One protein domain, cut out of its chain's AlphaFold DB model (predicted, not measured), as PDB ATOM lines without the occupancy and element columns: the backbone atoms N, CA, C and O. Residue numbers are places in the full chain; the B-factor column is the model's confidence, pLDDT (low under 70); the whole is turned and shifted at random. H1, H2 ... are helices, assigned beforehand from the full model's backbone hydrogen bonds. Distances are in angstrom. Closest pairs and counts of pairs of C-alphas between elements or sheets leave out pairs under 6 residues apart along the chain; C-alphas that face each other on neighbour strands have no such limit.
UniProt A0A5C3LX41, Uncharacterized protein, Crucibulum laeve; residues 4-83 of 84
ATOM      1  N   TYR A   4      43.560 -34.097  90.307       95.75
ATOM      2  CA  TYR A   4      42.167 -34.212  90.724       95.75
ATOM      3  C   TYR A   4      41.384 -35.071  89.728       95.75
ATOM      4  O   TYR A   4      41.549 -34.924  88.513       95.75
ATOM      5  N   TRP A   5      40.517 -35.941  90.248       96.69
ATOM      6  CA  TRP A   5      39.546 -36.723  89.464       96.69
ATOM      7  C   TRP A   5      38.369 -35.893  88.953       96.69
ATOM      8  O   TRP A   5      37.753 -36.247  87.946       96.69
ATOM      9  N   TRP A   6      38.107 -34.780  89.630       96.69
ATOM     10  CA  TRP A   6      37.029 -33.839  89.368       96.69
ATOM     11  C   TRP A   6      37.605 -32.425  89.250       96.69
ATOM     12  O   TRP A   6      38.650 -32.150  89.852       96.69
ATOM     13  N   PRO A   7      36.972 -31.527  88.482       95.94
ATOM     14  CA  PRO A   7      37.392 -30.138  88.445       95.94
ATOM     15  C   PRO A   7      37.248 -29.525  89.846       95.94
ATOM     16  O   PRO A   7      36.280 -29.822  90.548       95.94
ATOM     17  N   PRO A   8      38.181 -28.658  90.268       95.94
ATOM     18  CA  PRO A   8      37.955 -27.798  91.424       95.94
ATOM     19  C   PRO A   8      36.670 -26.977  91.260       95.94
ATOM     20  O   PRO A   8      36.302 -26.639  90.133       95.94
ATOM     21  N   VAL A   9      36.007 -26.651  92.373       94.81
ATOM     22  CA  VAL A   9      34.685 -25.994  92.382       94.81
ATOM     23  C   VAL A   9      34.686 -24.719  91.541       94.81
ATOM     24  O   VAL A   9      33.922 -24.622  90.588       94.81
ATOM     25  N   ASP A  10      35.629 -23.813  91.793       94.56
ATOM     26  CA  ASP A  10      35.779 -22.555  91.052       94.56
ATOM     27  C   ASP A  10      35.974 -22.772  89.539       94.56
ATOM     28  O   ASP A  10      35.447 -22.038  88.707       94.56
ATOM     29  N   VAL A  11      36.700 -23.828  89.157       94.88
ATOM     30  CA  VAL A  11      36.935 -24.171  87.749       94.88
ATOM     31  C   VAL A  11      35.652 -24.662  87.082       94.88
ATOM     32  O   VAL A  11      35.423 -24.374  85.905       94.88
ATOM     33  N   PHE A  12      34.827 -25.414  87.809       94.69
ATOM     34  CA  PHE A  12      33.547 -25.883  87.296       94.69
ATOM     35  C   PHE A  12      32.514 -24.754  87.216       94.69
ATOM     36  O   PHE A  12      31.784 -24.675  86.230       94.69
ATOM     37  N   GLU A  13      32.500 -23.832  88.174       93.19
ATOM     38  CA  GLU A  13      31.625 -22.653  88.140       93.19
ATOM     39  C   GLU A  13      31.928 -21.750  86.925       93.19
ATOM     40  O   GLU A  13      31.016 -21.306  86.230       93.19
ATOM     41  N   GLU A  14      33.206 -21.573  86.565       91.56
ATOM     42  CA  GLU A  14      33.636 -20.787  85.387       91.56
ATOM     43  C   GLU A  14      33.386 -21.476  84.020       91.56
ATOM     44  O   GLU A  14      33.548 -20.860  82.951       91.56
ATOM     45  N   SER A  15      33.025 -22.764  84.032       90.88
ATOM     46  CA  SER A  15      33.008 -23.655  82.859       90.88
ATOM     47  C   SER A  15      31.865 -23.386  81.868       90.88
ATOM     48  O   SER A  15      31.949 -23.726  80.681       90.88
ATOM     49  N   GLY A  16      30.796 -22.753  82.356       89.94
ATOM     50  CA  GLY A  16      29.529 -22.600  81.647       89.94
ATOM     51  C   GLY A  16      28.608 -23.822  81.723       89.94
ATOM     52  O   GLY A  16      27.557 -23.788  81.102       89.94
ATOM     53  N   TYR A  17      28.966 -24.882  82.455       91.19
ATOM     54  CA  TYR A  17      28.033 -25.966  82.812       91.19
ATOM     55  C   TYR A  17      27.243 -25.659  84.097       91.19
ATOM     56  O   TYR A  17      26.267 -26.342  84.395       91.19
ATOM     57  N   TRP A  18      27.637 -24.620  84.842       91.44
ATOM     58  CA  TRP A  18      27.023 -24.209  86.102       91.44
ATOM     59  C   TRP A  18      26.285 -22.862  85.967       91.44
ATOM     60  O   TRP A  18      26.924 -21.812  86.006       91.44
ATOM     61  N   PRO A  19      24.947 -22.855  85.829       87.44
ATOM     62  CA  PRO A  19      24.141 -21.627  85.825       87.44
ATOM     63  C   PRO A  19      23.874 -21.035  87.221       87.44
ATOM     64  O   PRO A  19      23.068 -20.119  87.337       87.44
ATOM     65  N   GLY A  20      24.499 -21.557  88.282       90.00
ATOM     66  CA  GLY A  20      24.201 -21.199  89.679       90.00
ATOM     67  C   GLY A  20      23.416 -22.268  90.448       90.00
ATOM     68  O   GLY A  20      23.228 -22.142  91.654       90.00
ATOM     69  N   TYR A  21      22.985 -23.333  89.771       90.12
ATOM     70  CA  TYR A  21      22.349 -24.510  90.366       90.12
ATOM     71  C   TYR A  21      22.666 -25.767  89.542       90.12
ATOM     72  O   TYR A  21      23.123 -25.674  88.396       90.12
ATOM     73  N   TRP A  22      22.403 -26.951  90.107       90.69
ATOM     74  CA  TRP A  22      22.607 -28.226  89.415       90.69
ATOM     75  C   TRP A  22      21.530 -28.439  88.347       90.69
ATOM     76  O   TRP A  22      20.439 -28.935  88.614       90.69
ATOM     77  N   SER A  23      21.833 -27.988  87.132       90.44
ATOM     78  CA  SER A  23      20.951 -28.091  85.969       90.44
ATOM     79  C   SER A  23      21.154 -29.400  85.201       90.44
ATOM     80  O   SER A  23      22.149 -30.100  85.383       90.44
ATOM     81  N   GLU A  24      20.252 -29.704  84.265       90.50
ATOM     82  CA  GLU A  24      20.376 -30.869  83.376       90.50
ATOM     83  C   GLU A  24      21.693 -30.866  82.572       90.50
ATOM     84  O   GLU A  24      22.294 -31.911  82.330       90.50
ATOM     85  N   ILE A  25      22.190 -29.683  82.201       89.69
ATOM     86  CA  ILE A  25      23.463 -29.513  81.488       89.69
ATOM     87  C   ILE A  25      24.649 -29.930  82.378       89.69
ATOM     88  O   ILE A  25      25.571 -30.604  81.905       89.69
ATOM     89  N   ALA A  26      24.610 -29.574  83.667       92.25
ATOM     90  CA  ALA A  26      25.612 -29.994  84.648       92.25
ATOM     91  C   ALA A  26      25.589 -31.517  84.840       92.25
ATOM     92  O   ALA A  26      26.639 -32.162  84.770       92.25
ATOM     93  N   GLU A  27      24.393 -32.094  84.988       94.75
ATOM     94  CA  GLU A  27      24.192 -33.542  85.121       94.75
ATOM     95  C   GLU A  27      24.727 -34.298  83.899       94.75
ATOM     96  O   GLU A  27      25.498 -35.251  84.029       94.75
ATOM     97  N   ARG A  28      24.395 -33.839  82.687       93.38
ATOM     98  CA  ARG A  28      24.858 -34.462  81.441       93.38
ATOM     99  C   ARG A  28      26.379 -34.454  81.338       93.38
ATOM    100  O   ARG A  28      26.981 -35.460  80.958       93.38
ATOM    101  N   TRP A  29      27.017 -33.333  81.675       94.12
ATOM    102  CA  TRP A  29      28.475 -33.260  81.727       94.12
ATOM    103  C   TRP A  29      29.049 -34.246  82.755       94.12
ATOM    104  O   TRP A  29      29.980 -34.989  82.430       94.12
ATOM    105  N   PHE A  30      28.468 -34.300  83.956       95.81
ATOM    106  CA  PHE A  30      28.918 -35.172  85.040       95.81
ATOM    107  C   PHE A  30      28.840 -36.649  84.647       95.81
ATOM    108  O   PHE A  30      29.840 -37.361  84.755       95.81
ATOM    109  N   GLN A  31      27.702 -37.099  84.115       97.44
ATOM    110  CA  GLN A  31      27.508 -38.486  83.680       97.44
ATOM    111  C   GLN A  31      28.454 -38.870  82.537       97.44
ATOM    112  O   GLN A  31      29.052 -39.953  82.547       97.44
ATOM    113  N   ASN A  32      28.667 -37.966  81.577       95.69
ATOM    114  CA  ASN A  32      29.644 -38.168  80.509       95.69
ATOM    115  C   ASN A  32      31.069 -38.310  81.058       95.69
ATOM    116  O   ASN A  32      31.833 -39.165  80.603       95.69
ATOM    117  N   HIS A  33      31.444 -37.486  82.038       96.44
ATOM    118  CA  HIS A  33      32.757 -37.565  82.674       96.44
ATOM    119  C   HIS A  33      32.924 -38.847  83.496       96.44
ATOM    120  O   HIS A  33      33.922 -39.553  83.344       96.44
ATOM    121  N   LEU A  34      31.915 -39.207  84.289       97.75
ATOM    122  CA  LEU A  34      31.883 -40.443  85.072       97.75
ATOM    123  C   LEU A  34      32.018 -41.682  84.178       97.75
ATOM    124  O   LEU A  34      32.751 -42.612  84.509       97.75
ATOM    125  N   THR A  35      31.372 -41.670  83.012       98.19
ATOM    126  CA  THR A  35      31.486 -42.735  82.007       98.19
ATOM    127  C   THR A  35      32.916 -42.858  81.480       98.19
ATOM    128  O   THR A  35      33.435 -43.966  81.347       98.19
ATOM    129  N   LYS A  36      33.606 -41.736  81.233       97.31
ATOM    130  CA  LYS A  36      35.021 -41.755  80.824       97.31
ATOM    131  C   LYS A  36      35.928 -42.312  81.918       97.31
ATOM    132  O   LYS A  36      36.858 -43.038  81.587       97.31
ATOM    133  N   ILE A  37      35.662 -41.998  83.188       97.62
ATOM    134  CA  ILE A  37      36.399 -42.579  84.320       97.62
ATOM    135  C   ILE A  37      36.185 -44.097  84.363       97.62
ATOM    136  O   ILE A  37      37.158 -44.839  84.387       97.62
ATOM    137  N   ARG A  38      34.930 -44.560  84.317       97.81
ATOM    138  CA  ARG A  38      34.581 -45.992  84.398       97.81
ATOM    139  C   ARG A  38      35.148 -46.830  83.253       97.81
ATOM    140  O   ARG A  38      35.426 -48.003  83.451       97.81
ATOM    141  N   ASN A  39      35.319 -46.229  82.080       97.94
ATOM    142  CA  ASN A  39      35.859 -46.893  80.892       97.94
ATOM    143  C   ASN A  39      37.384 -46.714  80.738       97.94
ATOM    144  O   ASN A  39      37.906 -46.891  79.633       97.94
ATOM    145  N   ASP A  40      38.083 -46.269  81.790       96.75
ATOM    146  CA  ASP A  40      39.526 -45.978  81.800       96.75
ATOM    147  C   ASP A  40      39.980 -44.993  80.701       96.75
ATOM    148  O   ASP A  40      41.134 -44.971  80.262       96.75
ATOM    149  N   LYS A  41      39.063 -44.138  80.234       96.75
ATOM    150  CA  LYS A  41      39.315 -43.107  79.213       96.75
ATOM    151  C   LYS A  41      39.714 -41.760  79.806       96.75
ATOM    152  O   LYS A  41      39.998 -40.829  79.053       96.75
ATOM    153  N   PHE A  42      39.738 -41.631  81.129       96.88
ATOM    154  CA  PHE A  42      40.152 -40.412  81.812       96.88
ATOM    155  C   PHE A  42      41.174 -40.706  82.907       96.88
ATOM    156  O   PHE A  42      41.038 -41.671  83.652       96.88
ATOM    157  N   LYS A  43      42.180 -39.835  83.028       96.12
ATOM    158  CA  LYS A  43      43.171 -39.869  84.107       96.12
ATOM    159  C   LYS A  43      43.092 -38.577  84.920       96.12
ATOM    160  O   LYS A  43      42.855 -37.523  84.324       96.12
ATOM    161  N   PRO A  44      43.342 -38.627  86.243       96.38
ATOM    162  CA  PRO A  44      43.422 -37.438  87.079       96.38
ATOM    163  C   PRO A  44      44.371 -36.422  86.476       96.38
ATOM    164  O   PRO A  44      45.442 -36.768  85.976       96.38
ATOM    165  N   THR A  45      43.988 -35.157  86.542       96.69
ATOM    166  CA  THR A  45      44.751 -34.101  85.890       96.69
ATOM    167  C   THR A  45      44.878 -32.878  86.778       96.69
ATOM    168  O   THR A  45      44.285 -32.788  87.854       96.69
ATOM    169  N   THR A  46      45.723 -31.945  86.360       96.81
ATOM    170  CA  THR A  46      46.004 -30.727  87.120       96.81
ATOM    171  C   THR A  46      44.894 -29.694  86.931       96.81
ATOM    172  O   THR A  46      44.151 -29.720  85.949       96.81
ATOM    173  N   ARG A  47      44.819 -28.712  87.836       94.31
ATOM    174  CA  ARG A  47      43.876 -27.581  87.736       94.31
ATOM    175  C   ARG A  47      43.947 -26.854  86.387       94.31
ATOM    176  O   ARG A  47      42.915 -26.500  85.826       94.31
ATOM    177  N   LYS A  48      45.158 -26.648  85.853       93.62
ATOM    178  CA  LYS A  48      45.371 -25.975  84.561       93.62
ATOM    179  C   LYS A  48      44.706 -26.747  83.418       93.62
ATOM    180  O   LYS A  48      44.006 -26.150  82.608       93.62
ATOM    181  N   ASN A  49      44.878 -28.065  83.399       94.81
ATOM    182  CA  ASN A  49      44.277 -28.931  82.388       94.81
ATOM    183  C   ASN A  49      42.756 -29.027  82.561       94.81
ATOM    184  O   ASN A  49      42.020 -29.073  81.575       94.81
ATOM    185  N   TRP A  50      42.270 -28.990  83.804       95.25
ATOM    186  CA  TRP A  50      40.840 -28.930  84.080       95.25
ATOM    187  C   TRP A  50      40.176 -27.718  83.430       95.25
ATOM    188  O   TRP A  50      39.182 -27.908  82.732       95.25
ATOM    189  N   LYS A  51      40.764 -26.516  83.539       92.06
ATOM    190  CA  LYS A  51      40.224 -25.304  82.888       92.06
ATOM    191  C   LYS A  51      40.016 -25.472  81.380       92.06
ATOM    192  O   LYS A  51      39.052 -24.937  80.845       92.06
ATOM    193  N   SER A  52      40.884 -26.216  80.687       90.75
ATOM    194  CA  SER A  52      40.686 -26.519  79.263       90.75
ATOM    195  C   SER A  52      39.625 -27.591  79.005       90.75
ATOM    196  O   SER A  52      38.913 -27.500  78.012       90.75
ATOM    197  N   LEU A  53      39.500 -28.588  79.885       91.62
ATOM    198  CA  LEU A  53      38.621 -29.745  79.682       91.62
ATOM    199  C   LEU A  53      37.145 -29.458  79.953       91.62
ATOM    200  O   LEU A  53      36.286 -30.085  79.339       91.62
ATOM    201  N   VAL A  54      36.842 -28.537  80.870       90.69
ATOM    202  CA  VAL A  54      35.452 -28.162  81.187       90.69
ATOM    203  C   VAL A  54      34.966 -26.959  80.388       90.69
ATOM    204  O   VAL A  54      33.831 -26.529  80.538       90.69
ATOM    205  N   LYS A  55      35.788 -26.397  79.502       83.38
ATOM    206  CA  LYS A  55      35.389 -25.245  78.696       83.38
ATOM    207  C   LYS A  55      34.460 -25.708  77.571       83.38
ATOM    208  O   LYS A  55      34.916 -26.330  76.618       83.38
ATOM    209  N   GLY A  56      33.168 -25.399  77.664       77.25
ATOM    210  CA  GLY A  56      32.228 -25.783  76.601       77.25
ATOM    211  C   GLY A  56      30.755 -25.519  76.884       77.25
ATOM    212  O   GLY A  56      30.000 -25.283  75.945       77.25
ATOM    213  N   GLY A  57      30.347 -25.465  78.154       76.69
ATOM    214  CA  GLY A  57      28.931 -25.328  78.506       76.69
ATOM    215  C   GLY A  57      28.311 -23.973  78.147       76.69
ATOM    216  O   GLY A  57      27.096 -23.877  78.019       76.69
ATOM    217  N   ARG A  58      29.119 -22.925  77.902       80.62
ATOM    218  CA  ARG A  58      28.609 -21.554  77.684       80.62
ATOM    219  C   ARG A  58      27.609 -21.433  76.540       80.62
ATOM    220  O   ARG A  58      26.632 -20.718  76.695       80.62
ATOM    221  N   ALA A  59      27.842 -22.100  75.411       80.81
ATOM    222  CA  ALA A  59      26.933 -22.000  74.268       80.81
ATOM    223  C   ALA A  59      25.574 -22.657  74.562       80.81
ATOM    224  O   ALA A  59      24.533 -22.154  74.148       80.81
ATOM    225  N   GLU A  60      25.576 -23.772  75.295       76.38
ATOM    226  CA  GLU A  60      24.357 -24.479  75.696       76.38
ATOM    227  C   GLU A  60      23.602 -23.699  76.782       76.38
ATOM    228  O   GLU A  60      22.400 -23.471  76.666       76.38
ATOM    229  N   LEU A  61      24.329 -23.182  77.773       79.31
ATOM    230  CA  LEU A  61      23.788 -22.339  78.836       79.31
ATOM    231  C   LEU A  61      23.198 -21.032  78.294       79.31
ATOM    232  O   LEU A  61      22.126 -20.622  78.730       79.31
ATOM    233  N   GLN A  62      23.837 -20.410  77.299       81.44
ATOM    234  CA  GLN A  62      23.280 -19.239  76.620       81.44
ATOM    235  C   GLN A  62      21.931 -19.556  75.975       81.44
ATOM    236  O   GLN A  62      20.994 -18.786  76.164       81.44
ATOM    237  N   LYS A  63      21.788 -20.686  75.270       80.94
ATOM    238  CA  LYS A  63      20.502 -21.072  74.660       80.94
ATOM    239  C   LYS A  63      19.394 -21.207  75.703       80.94
ATOM    240  O   LYS A  63      18.304 -20.678  75.495       80.94
ATOM    241  N   VAL A  64      19.683 -21.863  76.827       78.38
ATOM    242  CA  VAL A  64      18.717 -22.018  77.927       78.38
ATOM    243  C   VAL A  64      18.379 -20.668  78.563       78.38
ATOM    244  O   VAL A  64      17.206 -20.382  78.771       78.38
ATOM    245  N   SER A  65      19.371 -19.801  78.797       80.62
ATOM    246  CA  SER A  65      19.142 -18.451  79.335       80.62
ATOM    247  C   SER A  65      18.208 -17.631  78.445       80.62
ATOM    248  O   SER A  65      17.238 -17.063  78.935       80.62
ATOM    249  N   HIS A  66      18.440 -17.627  77.127       80.00
ATOM    250  CA  HIS A  66      17.597 -16.887  76.181       80.00
ATOM    251  C   HIS A  66      16.167 -17.444  76.130       80.00
ATOM    252  O   HIS A  66      15.210 -16.672  76.061       80.00
ATOM    253  N   ALA A  67      16.005 -18.770  76.183       83.00
ATOM    254  CA  ALA A  67      14.686 -19.396  76.242       83.00
ATOM    255  C   ALA A  67      13.939 -19.004  77.527       83.00
ATOM    256  O   ALA A  67      12.781 -18.590  77.459       83.00
ATOM    257  N   ASN A  68      14.619 -19.054  78.676       84.94
ATOM    258  CA  ASN A  68      14.051 -18.662  79.963       84.94
ATOM    259  C   ASN A  68      13.654 -17.182  79.982       84.94
ATOM    260  O   ASN A  68      12.553 -16.856  80.415       84.94
ATOM    261  N   GLU A  69      14.509 -16.289  79.476       85.44
ATOM    262  CA  GLU A  69      14.198 -14.860  79.371       85.44
ATOM    263  C   GLU A  69      13.000 -14.594  78.453       85.44
ATOM    264  O   GLU A  69      12.147 -13.771  78.781       85.44
ATOM    265  N   SER A  70      12.905 -15.299  77.321       87.12
ATOM    266  CA  SER A  70      11.776 -15.175  76.391       87.12
ATOM    267  C   SER A  70      10.454 -15.584  77.047       87.12
ATOM    268  O   SER A  70       9.474 -14.836  77.008       87.12
ATOM    269  N   ILE A  71      10.444 -16.738  77.718       87.38
ATOM    270  CA  ILE A  71       9.269 -17.261  78.423       87.38
ATOM    271  C   ILE A  71       8.886 -16.342  79.590       87.38
ATOM    272  O   ILE A  71       7.720 -15.980  79.735       87.38
ATOM    273  N   ALA A  72       9.858 -15.900  80.392       86.69
ATOM    274  CA  ALA A  72       9.612 -14.977  81.498       86.69
ATOM    275  C   ALA A  72       8.986 -13.659  81.012       86.69
ATOM    276  O   ALA A  72       8.033 -13.170  81.619       86.69
ATOM    277  N   ARG A  73       9.458 -13.109  79.882       87.44
ATOM    278  CA  ARG A  73       8.849 -11.923  79.258       87.44
ATOM    279  C   ARG A  73       7.404 -12.177  78.837       87.44
ATOM    280  O   ARG A  73       6.562 -11.321  79.087       87.44
ATOM    281  N   GLN A  74       7.105 -13.328  78.232       88.75
ATOM    282  CA  GLN A  74       5.730 -13.677  77.860       88.75
ATOM    283  C   GLN A  74       4.808 -13.747  79.081       88.75
ATOM    284  O   GLN A  74       3.733 -13.156  79.049       88.75
ATOM    285  N   TYR A  75       5.239 -14.389  80.170       88.56
ATOM    286  CA  TYR A  75       4.445 -14.457  81.401       88.56
ATOM    287  C   TYR A  75       4.170 -13.080  82.009       88.56
ATOM    288  O   TYR A  75       3.042 -12.813  82.417       88.56
ATOM    289  N   LEU A  76       5.172 -12.196  82.047       90.56
ATOM    290  CA  LEU A  76       4.998 -10.836  82.568       90.56
ATOM    291  C   LEU A  76       4.017 -10.015  81.720       90.56
ATOM    292  O   LEU A  76       3.221  -9.260  82.272       90.56
ATOM    293  N   LEU A  77       4.053 -10.173  80.394       86.75
ATOM    294  CA  LEU A  77       3.125  -9.494  79.488       86.75
ATOM    295  C   LEU A  77       1.702 -10.053  79.601       86.75
ATOM    296  O   LEU A  77       0.757  -9.275  79.635       86.75
ATOM    297  N   GLN A  78       1.546 -11.376  79.702       78.62
ATOM    298  CA  GLN A  78       0.236 -12.018  79.837       78.62
ATOM    299  C   GLN A  78      -0.421 -11.680  81.185       78.62
ATOM    300  O   GLN A  78      -1.575 -11.268  81.218       78.62
ATOM    301  N   GLY A  79       0.334 -11.748  82.287       68.31
ATOM    302  CA  GLY A  79      -0.171 -11.380  83.613       68.31
ATOM    303  C   GLY A  79      -0.541  -9.897  83.745       68.31
ATOM    304  O   GLY A  79      -1.436  -9.557  84.511       68.31
ATOM    305  N   ALA A  80       0.088  -9.009  82.968       59.69
ATOM    306  CA  ALA A  80      -0.292  -7.596  82.913       59.69
ATOM    307  C   ALA A  80      -1.631  -7.355  82.185       59.69
ATOM    308  O   ALA A  80      -2.287  -6.351  82.449       59.69
ATOM    309  N   VAL A  81      -2.042  -8.263  81.292       56.22
ATOM    310  CA  VAL A  81      -3.323  -8.190  80.566       56.22
ATOM    311  C   VAL A  81      -4.474  -8.740  81.412       56.22
ATOM    312  O   VAL A  81      -5.567  -8.191  81.363       56.22
ATOM    313  N   ASP A  82      -4.218  -9.745  82.252       55.00
ATOM    314  CA  ASP A  82      -5.242 -10.375  83.104       55.00
ATOM    315  C   ASP A  82      -5.611  -9.543  84.359       55.00
ATOM    316  O   ASP A  82      -6.421  -9.977  85.178       55.00
ATOM    317  N   THR A  83      -5.020  -8.351  84.532       54.03
ATOM    318  CA  THR A  83      -5.252  -7.453  85.686       54.03
ATOM    319  C   THR A  83      -6.069  -6.191  85.327       54.03
ATOM    320  O   THR A  83      -6.143  -5.263  86.134       54.03
TER     321      THR A  83
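Overview. This is residues 4 to 83 of the 84 residues of an uncharacterized protein of Crucibulum laeve (UniProt A0A5C3LX41). A small head with one long helical arm: H4 starts beside the head, and residues 66 to 83, of which 66 to 81 belong to H4, stick out from it. In the head, H2 makes one side and the short helices H1 and H3 the other, with loops joining them. The printed part has 80 residues with four named helices, H1, H2, H3 and H4 along the chain, and no named strand, an all-helix domain. The whole is only just loose, close to extended, with a radius of gyration of the C-alphas of 17.1 A; the spans are 58 by 23 by 17 A, the arm making the length.

Along the chain. H1 is residues 9 to 13, 6.2 A from first to last C-alpha, beginning with C-alpha 9 at (34.685, -25.994, 92.382). H2 is residues 24 to 38, 20.8 A long, and H3 is residues 47 to 53, 9.9 A. H4 is residues 58 to 81, 34.7 A, from C-alpha 58 at (28.609, -21.554, 77.684) to C-alpha 81 at (-3.323, -8.190, 80.566).

Arrangement. H1 and H3 only just touch, with 3 pairs of C-alphas within 8 A, the closest being those of Val 11 and Lys 51, 6.0 A apart. H2 and H4 are close but not clearly touching; their closest C-alphas, of Ile 25 and Leu 61, are 7.7 A apart. They run opposite ways at a shallow tilt of 24 degrees. H2 is apart from H1 and from H3, and H4 is apart from both as well. Every O i to N i+4 pair is within hydrogen-bond range in H1, H2 and H4; in H3 it is 2 of 3.

Size, cuts and confidence. The C-alphas farthest apart, of Asp 40 and Thr 83, are 59.2 A apart. Without residues 66 to 83, which stand free, the body spans 34 by 22 by 17 A. The printed part has no cut. The link from H3 to H4 is tight, and those from H1 to H2 and from H2 to H3 are short. The mean pLDDT of the printed part is 88.6; residues 79 to 83 are under 70.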